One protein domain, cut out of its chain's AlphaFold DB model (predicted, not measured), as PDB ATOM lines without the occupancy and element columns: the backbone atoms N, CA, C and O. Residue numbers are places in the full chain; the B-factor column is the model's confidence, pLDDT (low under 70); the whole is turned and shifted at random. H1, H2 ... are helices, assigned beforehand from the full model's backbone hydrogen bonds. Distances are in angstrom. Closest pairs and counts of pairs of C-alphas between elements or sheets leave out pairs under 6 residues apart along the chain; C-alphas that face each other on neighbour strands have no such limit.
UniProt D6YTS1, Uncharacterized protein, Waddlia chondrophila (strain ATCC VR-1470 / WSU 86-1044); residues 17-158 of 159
ATOM      1  N   PRO A  17     248.009  18.962  50.987       93.62
ATOM      2  CA  PRO A  17     249.369  19.021  50.453       93.62
ATOM      3  C   PRO A  17     249.711  20.399  49.877       93.62
ATOM      4  O   PRO A  17     250.854  20.833  50.012       93.62
ATOM      5  N   MET A  18     248.743  21.106  49.284       96.25
ATOM      6  CA  MET A  18     248.962  22.465  48.778       96.25
ATOM      7  C   MET A  18     249.259  23.453  49.914       96.25
ATOM      8  O   MET A  18     250.198  24.244  49.826       96.25
ATOM      9  N   ALA A  19     248.495  23.386  51.007       95.75
ATOM     10  CA  ALA A  19     248.710  24.218  52.186       95.75
ATOM     11  C   ALA A  19     250.060  23.907  52.851       95.75
ATOM     12  O   ALA A  19     250.835  24.822  53.128       95.75
ATOM     13  N   ALA A  20     250.390  22.623  53.024       95.94
ATOM     14  CA  ALA A  20     251.682  22.204  53.563       95.94
ATOM     15  C   ALA A  20     252.852  22.684  52.688       95.94
ATOM     16  O   ALA A  20     253.850  23.184  53.208       95.94
ATOM     17  N   GLY A  21     252.720  22.587  51.361       97.06
ATOM     18  CA  GLY A  21     253.721  23.095  50.427       97.06
ATOM     19  C   GLY A  21     253.856  24.617  50.475       97.06
ATOM     20  O   GLY A  21     254.975  25.122  50.497       97.06
ATOM     21  N   CYS A  22     252.750  25.356  50.584       96.94
ATOM     22  CA  CYS A  22     252.765  26.807  50.786       96.94
ATOM     23  C   CYS A  22     253.534  27.197  52.062       96.94
ATOM     24  O   CYS A  22     254.456  28.015  52.004       96.94
ATOM     25  N   CYS A  23     253.233  26.555  53.198       96.31
ATOM     26  CA  CYS A  23     253.959  26.774  54.451       96.31
ATOM     27  C   CYS A  23     255.448  26.433  54.318       96.31
ATOM     28  O   CYS A  23     256.300  27.167  54.821       96.31
ATOM     29  N   PHE A  24     255.784  25.355  53.608       97.25
ATOM     30  CA  PHE A  24     257.170  24.967  53.368       97.25
ATOM     31  C   PHE A  24     257.935  26.002  52.528       97.25
ATOM     32  O   PHE A  24     259.065  26.359  52.874       97.25
ATOM     33  N   ILE A  25     257.314  26.540  51.469       96.94
ATOM     34  CA  ILE A  25     257.889  27.634  50.673       96.94
ATOM     35  C   ILE A  25     258.107  28.864  51.558       96.94
ATOM     36  O   ILE A  25     259.187  29.455  51.509       96.94
ATOM     37  N   PHE A  26     257.133  29.210  52.403       94.88
ATOM     38  CA  PHE A  26     257.256  30.328  53.336       94.88
ATOM     39  C   PHE A  26     258.430  30.147  54.304       94.88
ATOM     40  O   PHE A  26     259.256  31.044  54.418       94.88
ATOM     41  N   VAL A  27     258.588  28.986  54.941       95.88
ATOM     42  CA  VAL A  27     259.736  28.738  55.835       95.88
ATOM     43  C   VAL A  27     261.063  28.858  55.077       95.88
ATOM     44  O   VAL A  27     261.991  29.522  55.542       95.88
ATOM     45  N   CYS A  28     261.143  28.306  53.866       95.38
ATOM     46  CA  CYS A  28     262.327  28.437  53.017       95.38
ATOM     47  C   CYS A  28     262.585  29.886  52.559       95.38
ATOM     48  O   CYS A  28     263.726  30.251  52.274       95.38
ATOM     49  N   SER A  29     261.556  30.735  52.500       91.56
ATOM     50  CA  SER A  29     261.705  32.158  52.168       91.56
ATOM     51  C   SER A  29     262.511  32.936  53.208       91.56
ATOM     52  O   SER A  29     263.199  33.902  52.863       91.56
ATOM     53  N   LEU A  30     262.443  32.498  54.470       91.50
ATOM     54  CA  LEU A  30     263.083  33.164  55.602       91.50
ATOM     55  C   LEU A  30     264.601  32.963  55.584       91.50
ATOM     56  O   LEU A  30     265.347  33.848  56.004       91.50
ATOM     57  N   VAL A  31     265.065  31.832  55.046       92.56
ATOM     58  CA  VAL A  31     266.491  31.534  54.896       92.56
ATOM     59  C   VAL A  31     267.025  32.262  53.667       92.56
ATOM     60  O   VAL A  31     266.815  31.839  52.523       92.56
ATOM     61  N   LYS A  32     267.722  33.375  53.909       90.62
ATOM     62  CA  LYS A  32     268.285  34.220  52.857       90.62
ATOM     63  C   LYS A  32     269.663  34.761  53.207       90.62
ATOM     64  O   LYS A  32     269.901  35.215  54.321       90.62
ATOM     65  N   VAL A  33     270.540  34.768  52.214       88.44
ATOM     66  CA  VAL A  33     271.807  35.490  52.239       88.44
ATOM     67  C   VAL A  33     271.572  36.848  51.573       88.44
ATOM     68  O   VAL A  33     271.089  36.886  50.430       88.44
ATOM     69  N   PRO A  34     271.859  37.971  52.258       86.00
ATOM     70  CA  PRO A  34     271.704  39.295  51.674       86.00
ATOM     71  C   PRO A  34     272.682  39.445  50.503       86.00
ATOM     72  O   PRO A  34     273.894  39.496  50.682       86.00
ATOM     73  N   PHE A  35     272.141  39.488  49.287       85.19
ATOM     74  CA  PHE A  35     272.893  39.628  48.043       85.19
ATOM     75  C   PHE A  35     272.208  40.667  47.151       85.19
ATOM     76  O   PHE A  35     270.981  40.776  47.145       85.19
ATOM     77  N   TYR A  36     272.992  41.451  46.409       82.69
ATOM     78  CA  TYR A  36     272.489  42.510  45.530       82.69
ATOM     79  C   TYR A  36     272.709  42.137  44.056       82.69
ATOM     80  O   TYR A  36     273.836  41.780  43.699       82.69
ATOM     81  N   PRO A  37     271.713  42.295  43.158       82.38
ATOM     82  CA  PRO A  37     270.439  43.004  43.338       82.38
ATOM     83  C   PRO A  37     269.281  42.135  43.839       82.38
ATOM     84  O   PRO A  37     268.230  42.678  44.175       82.38
ATOM     85  N   VAL A  38     269.458  40.815  43.849       82.50
ATOM     86  CA  VAL A  38     268.441  39.829  44.220       82.50
ATOM     87  C   VAL A  38     268.980  39.020  45.399       82.50
ATOM     88  O   VAL A  38     270.061  38.448  45.272       82.50
ATOM     89  N   PRO A  39     268.266  38.934  46.533       87.25
ATOM     90  CA  PRO A  39     268.712  38.123  47.656       87.25
ATOM     91  C   PRO A  39     268.735  36.640  47.273       87.25
ATOM     92  O   PRO A  39     267.810  36.128  46.635       87.25
ATOM     93  N   MET A  40     269.764  35.919  47.713       87.69
ATOM     94  CA  MET A  40     269.808  34.467  47.558       87.69
ATOM     95  C   MET A  40     268.996  33.817  48.672       87.69
ATOM     96  O   MET A  40     269.363  33.905  49.835       87.69
ATOM     97  N   THR A  41     267.900  33.151  48.324       92.31
ATOM     98  CA  THR A  41     266.961  32.536  49.285       92.31
ATOM     99  C   THR A  41     266.860  31.025  49.077       92.31
ATOM    100  O   THR A  41     267.307  30.521  48.042       92.31
ATOM    101  N   MET A  42     266.227  30.292  49.998       95.44
ATOM    102  CA  MET A  42     265.915  28.860  49.824       95.44
ATOM    103  C   MET A  42     264.602  28.587  49.065       95.44
ATOM    104  O   MET A  42     264.208  27.432  48.929       95.44
ATOM    105  N   HIS A  43     263.948  29.599  48.481       94.81
ATOM    106  CA  HIS A  43     262.718  29.397  47.699       94.81
ATOM    107  C   HIS A  43     262.883  28.388  46.561       94.81
ATOM    108  O   HIS A  43     262.062  27.491  46.411       94.81
ATOM    109  N   THR A  44     263.949  28.509  45.762       95.69
ATOM    110  CA  THR A  44     264.151  27.616  44.611       95.69
ATOM    111  C   THR A  44     264.348  26.165  45.043       95.69
ATOM    112  O   THR A  44     263.859  25.266  44.372       95.69
ATOM    113  N   PHE A  45     264.965  25.937  46.208       97.75
ATOM    114  CA  PHE A  45     265.030  24.611  46.820       97.75
ATOM    115  C   PHE A  45     263.633  24.077  47.156       97.75
ATOM    116  O   PHE A  45     263.332  22.934  46.821       97.75
ATOM    117  N   ALA A  46     262.768  24.902  47.755       97.94
ATOM    118  CA  ALA A  46     261.403  24.489  48.066       97.94
ATOM    119  C   ALA A  46     260.634  24.074  46.805       97.94
ATOM    120  O   ALA A  46     259.976  23.038  46.799       97.94
ATOM    121  N   ILE A  47     260.775  24.838  45.718       98.31
ATOM    122  CA  ILE A  47     260.154  24.522  44.425       98.31
ATOM    123  C   ILE A  47     260.677  23.205  43.848       98.31
ATOM    124  O   ILE A  47     259.884  22.400  43.365       98.31
ATOM    125  N   PHE A  48     261.984  22.953  43.935       98.38
ATOM    126  CA  PHE A  48     262.565  21.683  43.496       98.38
ATOM    127  C   PHE A  48     262.013  20.514  44.296       98.38
ATOM    128  O   PHE A  48     261.489  19.568  43.717       98.38
ATOM    129  N   TYR A  49     262.085  20.604  45.620       98.19
ATOM    130  CA  TYR A  49     261.659  19.533  46.506       98.19
ATOM    131  C   TYR A  49     260.159  19.244  46.375       98.19
ATOM    132  O   TYR A  49     259.768  18.092  46.221       98.19
ATOM    133  N   LEU A  50     259.306  20.274  46.345       98.00
ATOM    134  CA  LEU A  50     257.866  20.088  46.131       98.00
ATOM    135  C   LEU A  50     257.558  19.525  44.742       98.00
ATOM    136  O   LEU A  50     256.681  18.672  44.626       98.00
ATOM    137  N   GLY A  51     258.291  19.954  43.713       97.81
ATOM    138  CA  GLY A  51     258.193  19.383  42.375       97.81
ATOM    139  C   GLY A  51     258.525  17.890  42.358       97.81
ATOM    140  O   GLY A  51     257.825  17.125  41.713       97.81
ATOM    141  N   LEU A  52     259.541  17.450  43.101       97.88
ATOM    142  CA  LEU A  52     259.888  16.030  43.197       97.88
ATOM    143  C   LEU A  52     258.888  15.214  44.038       97.88
ATOM    144  O   LEU A  52     258.688  14.036  43.763       97.88
ATOM    145  N   MET A  53     258.275  15.823  45.058       96.12
ATOM    146  CA  MET A  53     257.516  15.101  46.091       96.12
ATOM    147  C   MET A  53     255.996  15.133  45.928       96.12
ATOM    148  O   MET A  53     255.298  14.297  46.505       96.12
ATOM    149  N   GLN A  54     255.454  16.128  45.230       95.25
ATOM    150  CA  GLN A  54     254.013  16.308  45.062       95.25
ATOM    151  C   GLN A  54     253.590  15.995  43.628       95.25
ATOM    152  O   GLN A  54     254.394  16.042  42.703       95.25
ATOM    153  N   SER A  55     252.298  15.718  43.429       95.81
ATOM    154  CA  SER A  55     251.714  15.643  42.085       95.81
ATOM    155  C   SER A  55     251.780  17.008  41.377       95.81
ATOM    156  O   SER A  55     251.793  18.038  42.061       95.81
ATOM    157  N   PRO A  56     251.729  17.070  40.029       96.94
ATOM    158  CA  PRO A  56     251.924  18.333  39.306       96.94
ATOM    159  C   PRO A  56     250.925  19.418  39.707       96.94
ATOM    160  O   PRO A  56     251.280  20.587  39.858       96.94
ATOM    161  N   ARG A  57     249.670  19.018  39.952       95.94
ATOM    162  CA  ARG A  57     248.614  19.921  40.423       95.94
ATOM    163  C   ARG A  57     248.918  20.462  41.818       95.94
ATOM    164  O   ARG A  57     248.795  21.663  42.022       95.94
ATOM    165  N   ASN A  58     249.348  19.609  42.748       96.19
ATOM    166  CA  ASN A  58     249.628  20.011  44.127       96.19
ATOM    167  C   ASN A  58     250.894  20.871  44.226       96.19
ATOM    168  O   ASN A  58     250.870  21.882  44.921       96.19
ATOM    169  N   ALA A  59     251.954  20.538  43.482       97.31
ATOM    170  CA  ALA A  59     253.182  21.331  43.428       97.31
ATOM    171  C   ALA A  59     252.910  22.749  42.890       97.31
ATOM    172  O   ALA A  59     253.311  23.745  43.497       97.31
ATOM    173  N   CYS A  60     252.157  22.844  41.788       97.88
ATOM    174  CA  CYS A  60     251.709  24.116  41.223       97.88
ATOM    175  C   CYS A  60     250.819  24.896  42.202       97.88
ATOM    176  O   CYS A  60     251.061  26.075  42.458       97.88
ATOM    177  N   GLY A  61     249.825  24.230  42.797       97.19
ATOM    178  CA  GLY A  61     248.906  24.843  43.756       97.19
ATOM    179  C   GLY A  61     249.600  25.360  45.011       97.19
ATOM    180  O   GLY A  61     249.284  26.458  45.453       97.19
ATOM    181  N   SER A  62     250.598  24.642  45.537       97.50
ATOM    182  CA  SER A  62     251.434  25.107  46.653       97.50
ATOM    183  C   SER A  62     252.104  26.445  46.338       97.50
ATOM    184  O   SER A  62     252.057  27.376  47.143       97.50
ATOM    185  N   ALA A  63     252.697  26.563  45.147       97.31
ATOM    186  CA  ALA A  63     253.342  27.794  44.705       97.31
ATOM    187  C   ALA A  63     252.327  28.918  44.437       97.31
ATOM    188  O   ALA A  63     252.578  30.058  44.817       97.31
ATOM    189  N   LEU A  64     251.168  28.617  43.841       96.69
ATOM    190  CA  LEU A  64     250.103  29.605  43.627       96.69
ATOM    191  C   LEU A  64     249.531  30.133  44.943       96.69
ATOM    192  O   LEU A  64     249.368  31.341  45.083       96.69
ATOM    193  N   LEU A  65     249.270  29.255  45.917       95.50
ATOM    194  CA  LEU A  65     248.831  29.656  47.253       95.50
ATOM    195  C   LEU A  65     249.867  30.553  47.929       95.50
ATOM    196  O   LEU A  65     249.496  31.552  48.540       95.50
ATOM    197  N   TYR A  66     251.154  30.236  47.781       94.94
ATOM    198  CA  TYR A  66     252.229  31.074  48.306       94.94
ATOM    199  C   TYR A  66     252.246  32.470  47.666       94.94
ATOM    200  O   TYR A  66     252.317  33.475  48.373       94.94
ATOM    201  N   LEU A  67     252.113  32.557  46.337       93.19
ATOM    202  CA  LEU A  67     252.021  33.845  45.641       93.19
ATOM    203  C   LEU A  67     250.776  34.634  46.053       93.19
ATOM    204  O   LEU A  67     250.872  35.835  46.292       93.19
ATOM    205  N   ALA A  68     249.629  33.961  46.181       92.31
ATOM    206  CA  ALA A  68     248.388  34.573  46.637       92.31
ATOM    207  C   ALA A  68     248.535  35.137  48.057       92.31
ATOM    208  O   ALA A  68     248.174  36.286  48.291       92.31
ATOM    209  N   ALA A  69     249.147  34.392  48.983       88.44
ATOM    210  CA  ALA A  69     249.442  34.880  50.330       88.44
ATOM    211  C   ALA A  69     250.376  36.105  50.315       88.44
ATOM    212  O   ALA A  69     250.197  37.043  51.088       88.44
ATOM    213  N   GLY A  70     251.334  36.139  49.388       81.38
ATOM    214  CA  GLY A  70     252.220  37.280  49.196       81.38
ATOM    215  C   GLY A  70     251.529  38.557  48.697       81.38
ATOM    216  O   GLY A  70     252.064  39.648  48.890       81.38
ATOM    217  N   THR A  71     250.336  38.477  48.100       75.56
ATOM    218  CA  THR A  71     249.593  39.682  47.673       75.56
ATOM    219  C   THR A  71     249.192  40.589  48.838       75.56
ATOM    220  O   THR A  71     248.959  41.776  48.627       75.56
ATOM    221  N   LEU A  72     249.211  40.075  50.073       77.12
ATOM    222  CA  LEU A  72     249.009  40.862  51.292       77.12
ATOM    223  C   LEU A  72     250.106  41.924  51.515       77.12
ATOM    224  O   LEU A  72     249.884  42.883  52.249       77.12
ATOM    225  N   ASN A  73     251.273  41.790  50.876       75.19
ATOM    226  CA  ASN A  73     252.322  42.813  50.862       75.19
ATOM    227  C   ASN A  73     252.870  43.003  49.436       75.19
ATOM    228  O   ASN A  73     253.976  42.550  49.162       75.19
ATOM    229  N   PRO A  74     252.158  43.695  48.527       68.69
ATOM    230  CA  PRO A  74     252.449  43.736  47.083       68.69
ATOM    231  C   PRO A  74     253.879  44.155  46.712       68.69
ATOM    232  O   PRO A  74     254.408  43.745  45.676       68.69
ATOM    233  N   SER A  75     254.524  44.937  47.582       71.25
ATOM    234  CA  SER A  75     255.893  45.446  47.452       71.25
ATOM    235  C   SER A  75     256.911  44.362  47.088       71.25
ATOM    236  O   SER A  75     257.845  44.616  46.328       71.25
ATOM    237  N   TRP A  76     256.738  43.139  47.604       70.00
ATOM    238  CA  TRP A  76     257.673  42.041  47.345       70.00
ATOM    239  C   TRP A  76     257.571  41.474  45.918       70.00
ATOM    240  O   TRP A  76     258.579  41.029  45.371       70.00
ATOM    241  N   MET A  77     256.387  41.526  45.297       71.62
ATOM    242  CA  MET A  77     256.105  40.934  43.979       71.62
ATOM    243  C   MET A  77     256.442  41.868  42.824       71.62
ATOM    244  O   MET A  77     256.823  41.401  41.754       71.62
ATOM    245  N   ILE A  78     256.338  43.179  43.037       76.88
ATOM    246  CA  ILE A  78     256.540  44.193  41.988       76.88
ATOM    247  C   ILE A  78     258.033  44.576  41.852       76.88
ATOM    248  O   ILE A  78     258.441  45.241  40.903       76.88
ATOM    249  N   GLY A  79     258.885  44.122  42.777       85.44
ATOM    250  CA  GLY A  79     260.318  44.416  42.777       85.44
ATOM    251  C   GLY A  79     261.156  43.594  41.787       85.44
ATOM    252  O   GLY A  79     260.664  42.813  40.974       85.44
ATOM    253  N   LYS A  80     262.484  43.706  41.926       87.81
ATOM    254  CA  LYS A  80     263.498  43.043  41.075       87.81
ATOM    255  C   LYS A  80     263.398  41.506  41.030       87.81
ATOM    256  O   LYS A  80     264.010  40.883  40.172       87.81
ATOM    257  N   CYS A  81     262.647  40.898  41.950       88.69
ATOM    258  CA  CYS A  81     262.491  39.447  42.069       88.69
ATOM    259  C   CYS A  81     261.199  38.903  41.432       88.69
ATOM    260  O   CYS A  81     261.030  37.685  41.391       88.69
ATOM    261  N   GLY A  82     260.299  39.766  40.944       90.19
ATOM    262  CA  GLY A  82     258.950  39.379  40.511       90.19
ATOM    263  C   GLY A  82     258.924  38.230  39.502       90.19
ATOM    264  O   GLY A  82     258.209  37.250  39.703       90.19
ATOM    265  N   GLY A  83     259.779  38.276  38.478       92.75
ATOM    266  CA  GLY A  83     259.860  37.218  37.462       92.75
ATOM    267  C   GLY A  83     260.268  35.848  38.004       92.75
ATOM    268  O   GLY A  83     259.796  34.829  37.506       92.75
ATOM    269  N   TYR A  84     261.083  35.805  39.064       93.88
ATOM    270  CA  TYR A  84     261.417  34.545  39.729       93.88
ATOM    271  C   TYR A  84     260.187  33.989  40.446       93.88
ATOM    272  O   TYR A  84     259.881  32.811  40.306       93.88
ATOM    273  N   PHE A  85     259.425  34.827  41.148       93.94
ATOM    274  CA  PHE A  85     258.214  34.390  41.842       93.94
ATOM    275  C   PHE A  85     257.136  33.893  40.874       93.94
ATOM    276  O   PHE A  85     256.593  32.807  41.075       93.94
ATOM    277  N   LEU A  86     256.903  34.614  39.773       94.56
ATOM    278  CA  LEU A  86     255.949  34.212  38.730       94.56
ATOM    279  C   LEU A  86     256.315  32.877  38.065       94.56
ATOM    280  O   LEU A  86     255.437  32.155  37.598       94.56
ATOM    281  N   SER A  87     257.600  32.525  38.047       97.00
ATOM    282  CA  SER A  87     258.064  31.257  37.484       97.00
ATOM    283  C   SER A  87     257.791  30.040  38.373       97.00
ATOM    284  O   SER A  87     257.738  28.920  37.867       97.00
ATOM    285  N   PHE A  88     257.616  30.228  39.687       97.38
ATOM    286  CA  PHE A  88     257.572  29.125  40.652       97.38
ATOM    287  C   PHE A  88     256.442  28.118  40.402       97.38
ATOM    288  O   PHE A  88     256.743  26.924  40.417       97.38
ATOM    289  N   PRO A  89     255.186  28.521  40.115       98.06
ATOM    290  CA  PRO A  89     254.127  27.563  39.802       98.06
ATOM    291  C   PRO A  89     254.425  26.730  38.555       98.06
ATOM    292  O   PRO A  89     254.229  25.516  38.553       98.06
ATOM    293  N   ILE A  90     254.954  27.381  37.515       98.38
ATOM    294  CA  ILE A  90     255.282  26.745  36.236       98.38
ATOM    295  C   ILE A  90     256.429  25.750  36.434       98.38
ATOM    296  O   ILE A  90     256.344  24.608  35.991       98.38
ATOM    297  N   ALA A  91     257.481  26.161  37.143       98.44
ATOM    298  CA  ALA A  91     258.626  25.311  37.437       98.44
ATOM    299  C   ALA A  91     258.244  24.121  38.330       98.44
ATOM    300  O   ALA A  91     258.619  22.995  38.016       98.44
ATOM    301  N   ALA A  92     257.456  24.338  39.389       98.50
ATOM    302  CA  ALA A  92     256.982  23.271  40.273       98.50
ATOM    303  C   ALA A  92     256.173  22.216  39.501       98.50
ATOM    304  O   ALA A  92     256.421  21.014  39.634       98.50
ATOM    305  N   TYR A  93     255.245  22.670  38.649       98.56
ATOM    306  CA  TYR A  93     254.466  21.799  37.772       98.56
ATOM    307  C   TYR A  93     255.368  21.004  36.823       98.56
ATOM    308  O   TYR A  93     255.241  19.783  36.721       98.56
ATOM    309  N   LEU A  94     256.282  21.696  36.135       98.56
ATOM    310  CA  LEU A  94     257.151  21.097  35.130       98.56
ATOM    311  C   LEU A  94     258.070  20.035  35.738       98.56
ATOM    312  O   LEU A  94     258.197  18.959  35.166       98.56
ATOM    313  N   ILE A  95     258.670  20.302  36.902       98.62
ATOM    314  CA  ILE A  95     259.529  19.333  37.599       98.62
ATOM    315  C   ILE A  95     258.724  18.076  37.943       98.62
ATOM    316  O   ILE A  95     259.148  16.972  37.607       98.62
ATOM    317  N   SER A  96     257.544  18.245  38.541       98.12
ATOM    318  CA  SER A  96     256.682  17.133  38.956       98.12
ATOM    319  C   SER A  96     256.150  16.295  37.797       98.12
ATOM    320  O   SER A  96     256.001  15.074  37.896       98.12
ATOM    321  N   TRP A  97     255.872  16.931  36.663       98.19
ATOM    322  CA  TRP A  97     255.459  16.219  35.462       98.19
ATOM    323  C   TRP A  97     256.633  15.495  34.794       98.19
ATOM    324  O   TRP A  97     256.491  14.351  34.360       98.19
ATOM    325  N   SER A  98     257.797  16.143  34.729       97.94
ATOM    326  CA  SER A  98     258.986  15.601  34.072       97.94
ATOM    327  C   SER A  98     259.618  14.454  34.857       97.94
ATOM    328  O   SER A  98     260.025  13.476  34.241       97.94
ATOM    329  N   VAL A  99     259.667  14.512  36.194       97.62
ATOM    330  CA  VAL A  99     260.331  13.479  37.019       97.62
ATOM    331  C   VAL A  99     259.709  12.083  36.868       97.62
ATOM    332  O   VAL A  99     260.358  11.078  37.122       97.62
ATOM    333  N   GLN A 100     258.471  12.000  36.374       95.38
ATOM    334  CA  GLN A 100     257.810  10.731  36.041       95.38
ATOM    335  C   GLN A 100     258.379  10.063  34.776       95.38
ATOM    336  O   GLN A 100     258.054   8.916  34.485       95.38
ATOM    337  N   LYS A 101     259.171  10.793  33.983       95.69
ATOM    338  CA  LYS A 101     259.640  10.394  32.645       95.69
ATOM    339  C   LYS A 101     261.155  10.457  32.497       95.69
ATOM    340  O   LYS A 101     261.715   9.748  31.670       95.69
ATOM    341  N   ILE A 102     261.804  11.345  33.246       97.31
ATOM    342  CA  ILE A 102     263.244  11.603  33.190       97.31
ATOM    343  C   ILE A 102     263.822  11.672  34.602       97.31
ATOM    344  O   ILE A 102     263.085  11.754  35.582       97.31
ATOM    345  N   SER A 103     265.152  11.665  34.716       97.25
ATOM    346  CA  SER A 103     265.811  11.703  36.022       97.25
ATOM    347  C   SER A 103     265.440  12.963  36.832       97.25
ATOM    348  O   SER A 103     265.240  14.035  36.245       97.25
ATOM    349  N   PRO A 104     265.421  12.884  38.180       97.25
ATOM    350  CA  PRO A 104     265.158  14.031  39.054       97.25
ATOM    351  C   PRO A 104     266.023  15.257  38.741       97.25
ATOM    352  O   PRO A 104     265.530  16.383  38.721       97.25
ATOM    353  N   TYR A 105     267.300  15.038  38.419       97.44
ATOM    354  CA  TYR A 105     268.232  16.105  38.054       97.44
ATOM    355  C   TYR A 105     267.843  16.808  36.751       97.44
ATOM    356  O   TYR A 105     267.874  18.036  36.694       97.44
ATOM    357  N   LEU A 106     267.442  16.061  35.716       97.88
ATOM    358  CA  LEU A 106     267.005  16.650  34.446       97.88
ATOM    359  C   LEU A 106     265.658  17.367  34.587       97.88
ATOM    360  O   LEU A 106     265.468  18.436  34.007       97.88
ATOM    361  N   ALA A 107     264.747  16.824  35.397       98.19
ATOM    362  CA  ALA A 107     263.486  17.485  35.716       98.19
ATOM    363  C   ALA A 107     263.726  18.828  36.426       98.19
ATOM    364  O   ALA A 107     263.190  19.853  35.997       98.19
ATOM    365  N   ILE A 108     264.587  18.847  37.453       98.38
ATOM    366  CA  ILE A 108     265.001  20.076  38.146       98.38
ATOM    367  C   ILE A 108     265.674  21.052  37.183       98.38
ATOM    368  O   ILE A 108     265.356  22.238  37.223       98.38
ATOM    369  N   LEU A 109     266.564  20.581  36.306       98.00
ATOM    370  CA  LEU A 109     267.241  21.435  35.330       98.00
ATOM    371  C   LEU A 109     266.235  22.148  34.414       98.00
ATOM    372  O   LEU A 109     266.357  23.355  34.200       98.00
ATOM    373  N   ALA A 110     265.208  21.438  33.939       98.06
ATOM    374  CA  ALA A 110     264.141  22.028  33.133       98.06
ATOM    375  C   ALA A 110     263.368  23.111  33.911       98.06
ATOM    376  O   ALA A 110     263.187  24.225  33.414       98.06
ATOM    377  N   GLY A 111     262.976  22.826  35.157       98.00
ATOM    378  CA  GLY A 111     262.322  23.810  36.027       98.00
ATOM    379  C   GLY A 111     263.208  25.020  36.343       98.00
ATOM    380  O   GLY A 111     262.753  26.160  36.290       98.00
ATOM    381  N   GLN A 112     264.496  24.799  36.606       97.69
ATOM    382  CA  GLN A 112     265.475  25.859  36.855       97.69
ATOM    383  C   GLN A 112     265.682  26.741  35.616       97.69
ATOM    384  O   GLN A 112     265.835  27.957  35.758       97.69
ATOM    385  N   GLY A 113     265.624  26.161  34.415       97.62
ATOM    386  CA  GLY A 113     265.625  26.903  33.156       97.62
ATOM    387  C   GLY A 113     264.459  27.890  33.062       97.62
ATOM    388  O   GLY A 113     264.674  29.059  32.737       97.62
ATOM    389  N   VAL A 114     263.247  27.469  33.438       98.19
ATOM    390  CA  VAL A 114     262.069  28.359  33.512       98.19
ATOM    391  C   VAL A 114     262.291  29.481  34.530       98.19
ATOM    392  O   VAL A 114     262.067  30.650  34.208       98.19
ATOM    393  N   ILE A 115     262.789  29.144  35.727       97.50
ATOM    394  CA  ILE A 115     263.045  30.120  36.797       97.50
ATOM    395  C   ILE A 115     264.036  31.194  36.352       97.50
ATOM    396  O   ILE A 115     263.789  32.385  36.542       97.50
ATOM    397  N   TYR A 116     265.151  30.793  35.745       96.31
ATOM    398  CA  TYR A 116     266.156  31.746  35.282       96.31
ATOM    399  C   TYR A 116     265.713  32.528  34.060       96.31
ATOM    400  O   TYR A 116     266.018  33.711  34.001       96.31
ATOM    401  N   SER A 117     264.970  31.929  33.131       97.00
ATOM    402  CA  SER A 117     264.504  32.643  31.938       97.00
ATOM    403  C   SER A 117     263.553  33.776  32.319       97.00
ATOM    404  O   SER A 117     263.786  34.929  31.962       97.00
ATOM    405  N   LEU A 118     262.519  33.476  33.110       96.75
ATOM    406  CA  LEU A 118     261.539  34.479  33.536       96.75
ATOM    407  C   LEU A 118     262.131  35.476  34.539       96.75
ATOM    408  O   LEU A 118     261.880  36.676  34.435       96.75
ATOM    409  N   GLY A 119     262.962  35.003  35.473       95.38
ATOM    410  CA  GLY A 119     263.668  35.864  36.418       95.38
ATOM    411  C   GLY A 119     264.616  36.845  35.730       95.38
ATOM    412  O   GLY A 119     264.592  38.037  36.033       95.38
ATOM    413  N   PHE A 120     265.400  36.373  34.758       96.25
ATOM    414  CA  PHE A 120     266.294  37.207  33.959       96.25
ATOM    415  C   PHE A 120     265.521  38.254  33.160       96.25
ATOM    416  O   PHE A 120     265.807  39.440  33.308       96.25
ATOM    417  N   LEU A 121     264.525  37.838  32.367       96.62
ATOM    418  CA  LEU A 121     263.735  38.747  31.528       96.62
ATOM    419  C   LEU A 121     263.071  39.855  32.353       96.62
ATOM    420  O   LEU A 121     263.086  41.015  31.948       96.62
ATOM    421  N   TRP A 122     262.562  39.518  33.539       95.81
ATOM    422  CA  TRP A 122     262.001  40.496  34.470       95.81
ATOM    423  C   TRP A 122     263.047  41.435  35.069       95.81
ATOM    424  O   TRP A 122     262.752  42.593  35.338       95.81
ATOM    425  N   LEU A 123     264.263  40.952  35.320       95.06
ATOM    426  CA  LEU A 123     265.320  41.726  35.966       95.06
ATOM    427  C   LEU A 123     265.987  42.731  35.008       95.06
ATOM    428  O   LEU A 123     266.474  43.767  35.469       95.06
ATOM    429  N   VAL A 124     265.994  42.462  33.694       96.50
ATOM    430  CA  VAL A 124     266.646  43.310  32.673       96.50
ATOM    431  C   VAL A 124     266.257  44.796  32.776       96.50
ATOM    432  O   VAL A 124     267.179  45.612  32.840       96.50
ATOM    433  N   PRO A 125     264.972  45.193  32.862       95.88
ATOM    434  CA  PRO A 125     264.588  46.605  32.949       95.88
ATOM    435  C   PRO A 125     265.101  47.326  34.206       95.88
ATOM    436  O   PRO A 125     265.223  48.546  34.200       95.88
ATOM    437  N   PHE A 126     265.428  46.601  35.284       92.88
ATOM    438  CA  PHE A 126     265.835  47.204  36.559       92.88
ATOM    439  C   PHE A 126     267.337  47.459  36.683       92.88
ATOM    440  O   PHE A 126     267.750  48.313  37.468       92.88
ATOM    441  N   VAL A 127     268.169  46.658  36.014       94.00
ATOM    442  CA  VAL A 127     269.637  46.686  36.196       94.00
ATOM    443  C   VAL A 127     270.420  46.583  34.884       94.00
ATOM    444  O   VAL A 127     271.648  46.638  34.896       94.00
ATOM    445  N   GLY A 128     269.733  46.432  33.751       95.94
ATOM    446  CA  GLY A 128     270.335  46.203  32.444       95.94
ATOM    447  C   GLY A 128     270.762  44.751  32.216       95.94
ATOM    448  O   GLY A 128     270.980  43.970  33.146       95.94
ATOM    449  N   ILE A 129     270.921  44.389  30.940       96.69
ATOM    450  CA  ILE A 129     271.139  43.004  30.493       96.69
ATOM    451  C   ILE A 129     272.393  42.350  31.096       96.69
ATOM    452  O   ILE A 129     272.337  41.214  31.566       96.69
ATOM    453  N   LYS A 130     273.515  43.083  31.151       95.62
ATOM    454  CA  LYS A 130     274.798  42.562  31.653       95.62
ATOM    455  C   LYS A 130     274.715  42.196  33.136       95.62
ATOM    456  O   LYS A 130     275.129  41.107  33.527       95.62
ATOM    457  N   ILE A 131     274.162  43.090  33.959       93.56
ATOM    458  CA  ILE A 131     274.043  42.870  35.406       93.56
ATOM    459  C   ILE A 131     272.991  41.798  35.693       93.56
ATOM    460  O   ILE A 131     273.224  40.945  36.551       93.56
ATOM    461  N   ALA A 132     271.871  41.805  34.962       94.56
ATOM    462  CA  ALA A 132     270.821  40.803  35.107       94.56
ATOM    463  C   ALA A 132     271.349  39.388  34.840       94.56
ATOM    464  O   ALA A 132     271.086  38.481  35.626       94.56
ATOM    465  N   PHE A 133     272.154  39.200  33.791       95.25
ATOM    466  CA  PHE A 133     272.745  37.895  33.490       95.25
ATOM    467  C   PHE A 133     273.786  37.484  34.540       95.25
ATOM    468  O   PHE A 133     273.692  36.408  35.134       95.25
ATOM    469  N   LEU A 134     274.753  38.363  34.825       94.31
ATOM    470  CA  LEU A 134     275.858  38.049  35.731       94.31
ATOM    471  C   LEU A 134     275.365  37.739  37.152       94.31
ATOM    472  O   LEU A 134     275.775  36.747  37.753       94.31
ATOM    473  N   LYS A 135     274.473  38.578  37.689       91.44
ATOM    474  CA  LYS A 135     274.039  38.494  39.090       91.44
ATOM    475  C   LYS A 135     272.720  37.754  39.294       91.44
ATOM    476  O   LYS A 135     272.480  37.286  40.400       91.44
ATOM    477  N   GLY A 136     271.877  37.663  38.268       88.88
ATOM    478  CA  GLY A 136     270.582  36.981  38.328       88.88
ATOM    479  C   GLY A 136     270.586  35.552  37.782       88.88
ATOM    480  O   GLY A 136     269.628  34.820  38.033       88.88
ATOM    481  N   VAL A 137     271.639  35.147  37.058       92.56
ATOM    482  CA  VAL A 137     271.776  33.797  36.486       92.56
ATOM    483  C   VAL A 137     273.118  33.183  36.879       92.56
ATOM    484  O   VAL A 137     273.148  32.234  37.660       92.56
ATOM    485  N   LEU A 138     274.236  33.744  36.400       93.44
ATOM    486  CA  LEU A 138     275.556  33.112  36.521       93.44
ATOM    487  C   LEU A 138     275.969  32.903  37.983       93.44
ATOM    488  O   LEU A 138     276.326  31.795  38.375       93.44
ATOM    489  N   PHE A 139     275.847  33.938  38.814       91.06
ATOM    490  CA  PHE A 139     276.200  33.849  40.232       91.06
ATOM    491  C   PHE A 139     275.253  32.935  41.036       91.06
ATOM    492  O   PHE A 139     275.602  32.465  42.116       91.06
ATOM    493  N   PHE A 140     274.056  32.645  40.517       90.56
ATOM    494  CA  PHE A 140     273.082  31.781  41.185       90.56
ATOM    495  C   PHE A 140     273.309  30.294  40.881       90.56
ATOM    496  O   PHE A 140     272.867  29.462  41.680       90.56
ATOM    497  N   LEU A 141     274.022  29.958  39.798       93.31
ATOM    498  CA  LEU A 141     274.247  28.578  39.356       93.31
ATOM    499  C   LEU A 141     274.857  27.670  40.435       93.31
ATOM    500  O   LEU A 141     274.281  26.607  40.673       93.31
ATOM    501  N   PRO A 142     275.934  28.057  41.155       92.94
ATOM    502  CA  PRO A 142     276.494  27.200  42.202       92.94
ATOM    503  C   PRO A 142     275.460  26.878  43.285       92.94
ATOM    504  O   PRO A 142     275.304  25.727  43.691       92.94
ATOM    505  N   SER A 143     274.680  27.883  43.696       91.62
ATOM    506  CA  SER A 143     273.615  27.690  44.684       91.62
ATOM    507  C   SER A 143     272.510  26.765  44.166       91.62
ATOM    508  O   SER A 143     271.977  25.967  44.932       91.62
ATOM    509  N   ALA A 144     272.170  26.843  42.875       93.94
ATOM    510  CA  ALA A 144     271.156  25.988  42.272       93.94
ATOM    511  C   ALA A 144     271.603  24.528  42.217       93.94
ATOM    512  O   ALA A 144     270.801  23.656  42.535       93.94
ATOM    513  N   VAL A 145     272.875  24.262  41.904       96.12
ATOM    514  CA  VAL A 145     273.435  22.902  41.915       96.12
ATOM    515  C   VAL A 145     273.360  22.295  43.316       96.12
ATOM    516  O   VAL A 145     272.839  21.192  43.474       96.12
ATOM    517  N   VAL A 146     273.797  23.029  44.345       96.50
ATOM    518  CA  VAL A 146     273.741  22.541  45.736       96.50
ATOM    519  C   VAL A 146     272.299  22.272  46.169       96.50
ATOM    520  O   VAL A 146     272.003  21.223  46.739       96.50
ATOM    521  N   LYS A 147     271.373  23.186  45.860       96.94
ATOM    522  CA  LYS A 147     269.948  23.023  46.185       96.94
ATOM    523  C   LYS A 147     269.305  21.864  45.434       96.94
ATOM    524  O   LYS A 147     268.470  21.175  46.011       96.94
ATOM    525  N   ALA A 148     269.674  21.648  44.174       97.38
ATOM    526  CA  ALA A 148     269.194  20.522  43.384       97.38
ATOM    527  C   ALA A 148     269.661  19.198  43.997       97.38
ATOM    528  O   ALA A 148     268.834  18.325  44.246       97.38
ATOM    529  N   ALA A 149     270.952  19.078  44.321       97.44
ATOM    530  CA  ALA A 149     271.497  17.892  44.976       97.44
ATOM    531  C   ALA A 149     270.810  17.616  46.324       97.44
ATOM    532  O   ALA A 149     270.401  16.486  46.587       97.44
ATOM    533  N   LEU A 150     270.613  18.654  47.144       97.44
ATOM    534  CA  LEU A 150     269.900  18.541  48.416       97.44
ATOM    535  C   LEU A 150     268.445  18.091  48.223       97.44
ATOM    536  O   LEU A 150     267.983  17.199  48.929       97.44
ATOM    537  N   ALA A 151     267.726  18.682  47.263       97.50
ATOM    538  CA  ALA A 151     266.335  18.329  46.981       97.50
ATOM    539  C   ALA A 151     266.199  16.870  46.533       97.50
ATOM    540  O   ALA A 151     265.320  16.170  47.030       97.50
ATOM    541  N   VAL A 152     267.088  16.400  45.651       97.50
ATOM    542  CA  VAL A 152     267.099  15.000  45.209       97.50
ATOM    543  C   VAL A 152     267.402  14.067  46.377       97.50
ATOM    544  O   VAL A 152     266.648  13.129  46.603       97.50
ATOM    545  N   LYS A 153     268.441  14.351  47.171       97.06
ATOM    546  CA  LYS A 153     268.819  13.499  48.309       97.06
ATOM    547  C   LYS A 153     267.710  13.367  49.349       97.06
ATOM    548  O   LYS A 153     267.476  12.276  49.859       97.06
ATOM    549  N   LEU A 154     267.012  14.461  49.647       96.06
ATOM    550  CA  LEU A 154     265.882  14.436  50.575       96.06
ATOM    551  C   LEU A 154     264.664  13.710  49.994       96.06
ATOM    552  O   LEU A 154     263.940  13.061  50.744       96.06
ATOM    553  N   ALA A 155     264.432  13.807  48.682       93.94
ATOM    554  CA  ALA A 155     263.345  13.086  48.024       93.94
ATOM    555  C   ALA A 155     263.603  11.569  47.996       93.94
ATOM    556  O   ALA A 155     262.711  10.781  48.313       93.94
ATOM    557  N   GLU A 156     264.841  11.163  47.699       92.69
ATOM    558  CA  GLU A 156     265.282   9.763  47.728       92.69
ATOM    559  C   GLU A 156     265.116   9.143  49.124       92.69
ATOM    560  O   GLU A 156     264.633   8.026  49.233       92.69
ATOM    561  N   ALA A 157     265.437   9.871  50.199       87.62
ATOM    562  CA  ALA A 157     265.349   9.360  51.573       87.62
ATOM    563  C   ALA A 157     263.919   9.022  52.050       87.62
ATOM    564  O   ALA A 157     263.751   8.431  53.117       87.62
ATOM    565  N   ARG A 158     262.890   9.435  51.301       75.44
ATOM    566  CA  ARG A 158     261.470   9.196  51.606       75.44
ATOM    567  C   ARG A 158     260.817   8.170  50.667       75.44
ATOM    568  O   ARG A 158     259.641   7.867  50.863       75.44
TER     569      ARG A 158
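AT A GLANCE: This is residues 17 to 158 of the 159 residues of an uncharacterized protein of Waddlia chondrophila (strain ATCC VR-1470 / WSU 86-1044) (UniProt D6YTS1). A short helix, H2, forms the core, and five helices wrap round it in the order H1, H3, H5, H6, H8, a ring left open between H1 and H8. H2, H3, H5, H6 and H8 make an up-and-down bundle, each running against the one before it in the chain; the short helices H4 and H7 sit toward one end. The printed part has 142 residues, with eight named helices, H1 to H8 in chain order, and no named strand; its class is all helix. It is compact, with a radius of gyration of the C-alphas of 14.1 A and spans of 40 by 31 by 22 A.

IN THESE COORDINATES: H1, residues 17 to 30, begins at C-alpha 17 (249.369, 19.021, 50.453) and measures 20.4 A. H2 is residues 43 to 53, 15.3 A, and H3 is residues 56 to 70, 21.4 A. H4, residues 75 to 78, spans 5.6 A. H5, residues 82 to 98, measures 24.6 A and has a kink of 37 degrees near residue 90. H6, residues 104 to 127, is the longest at 33.1 A; it begins at C-alpha 104 (265.158, 14.031, 39.054) and has a kink of 31 degrees near residue 121. H7 is residues 129 to 136, 9.9 A. H8, residues 138 to 156, measures 27.9 A and ends at C-alpha 156 (265.282, 9.763, 47.728).

HOW THE PARTS SIT: H2 is the hub, touching five helices. H1 and H2 are a helical hairpin, closest at the C-alphas of Ser 29 and His 43, 5.3 A. H1 touches H3 at a steep tilt of 51 degrees, closest at the C-alphas of Met 18 and Ser 62, 4.2 A. H3 touches H5 at a shallow tilt of 16 degrees, opposite ways, with the C-alphas of Cys 60 and Pro 89 closest at 4.4 A. H5 and H6 are a hairpin at 15 degrees, closest at the C-alphas of Gly 83 and Gly 119, 4.2 A. H8 touches H2, the same way at 32 degrees; their closest C-alphas, of Tyr 49 and Ala 151, are 4.9 A apart. H6 touches H7 with residues 116 to 124 alone, closest at the C-alphas of Val 124 and Ala 132, 5.4 A. H4 and H5 are close but not clearly touching, and H1 and H8 are apart. Every O i to N i+4 pair is within hydrogen-bond range in H2, H3 and H7; the counts are 9 of 10 in H1, 11 of 13 in H5, 18 of 20 in H6 and 13 of 15 in H8, while H4 is too short for such a pair.

THE WHOLE: The C-alphas of Gly 128 and Arg 158 are the two farthest apart, 42.6 A. The printed part has no cut. The link from H1 to H2 is long, 12 residues; in it residues 32 to 33 pair antiparallel with residues 40 to 41. The mean pLDDT of the printed part is 93.5, and residue 74 alone is under 70.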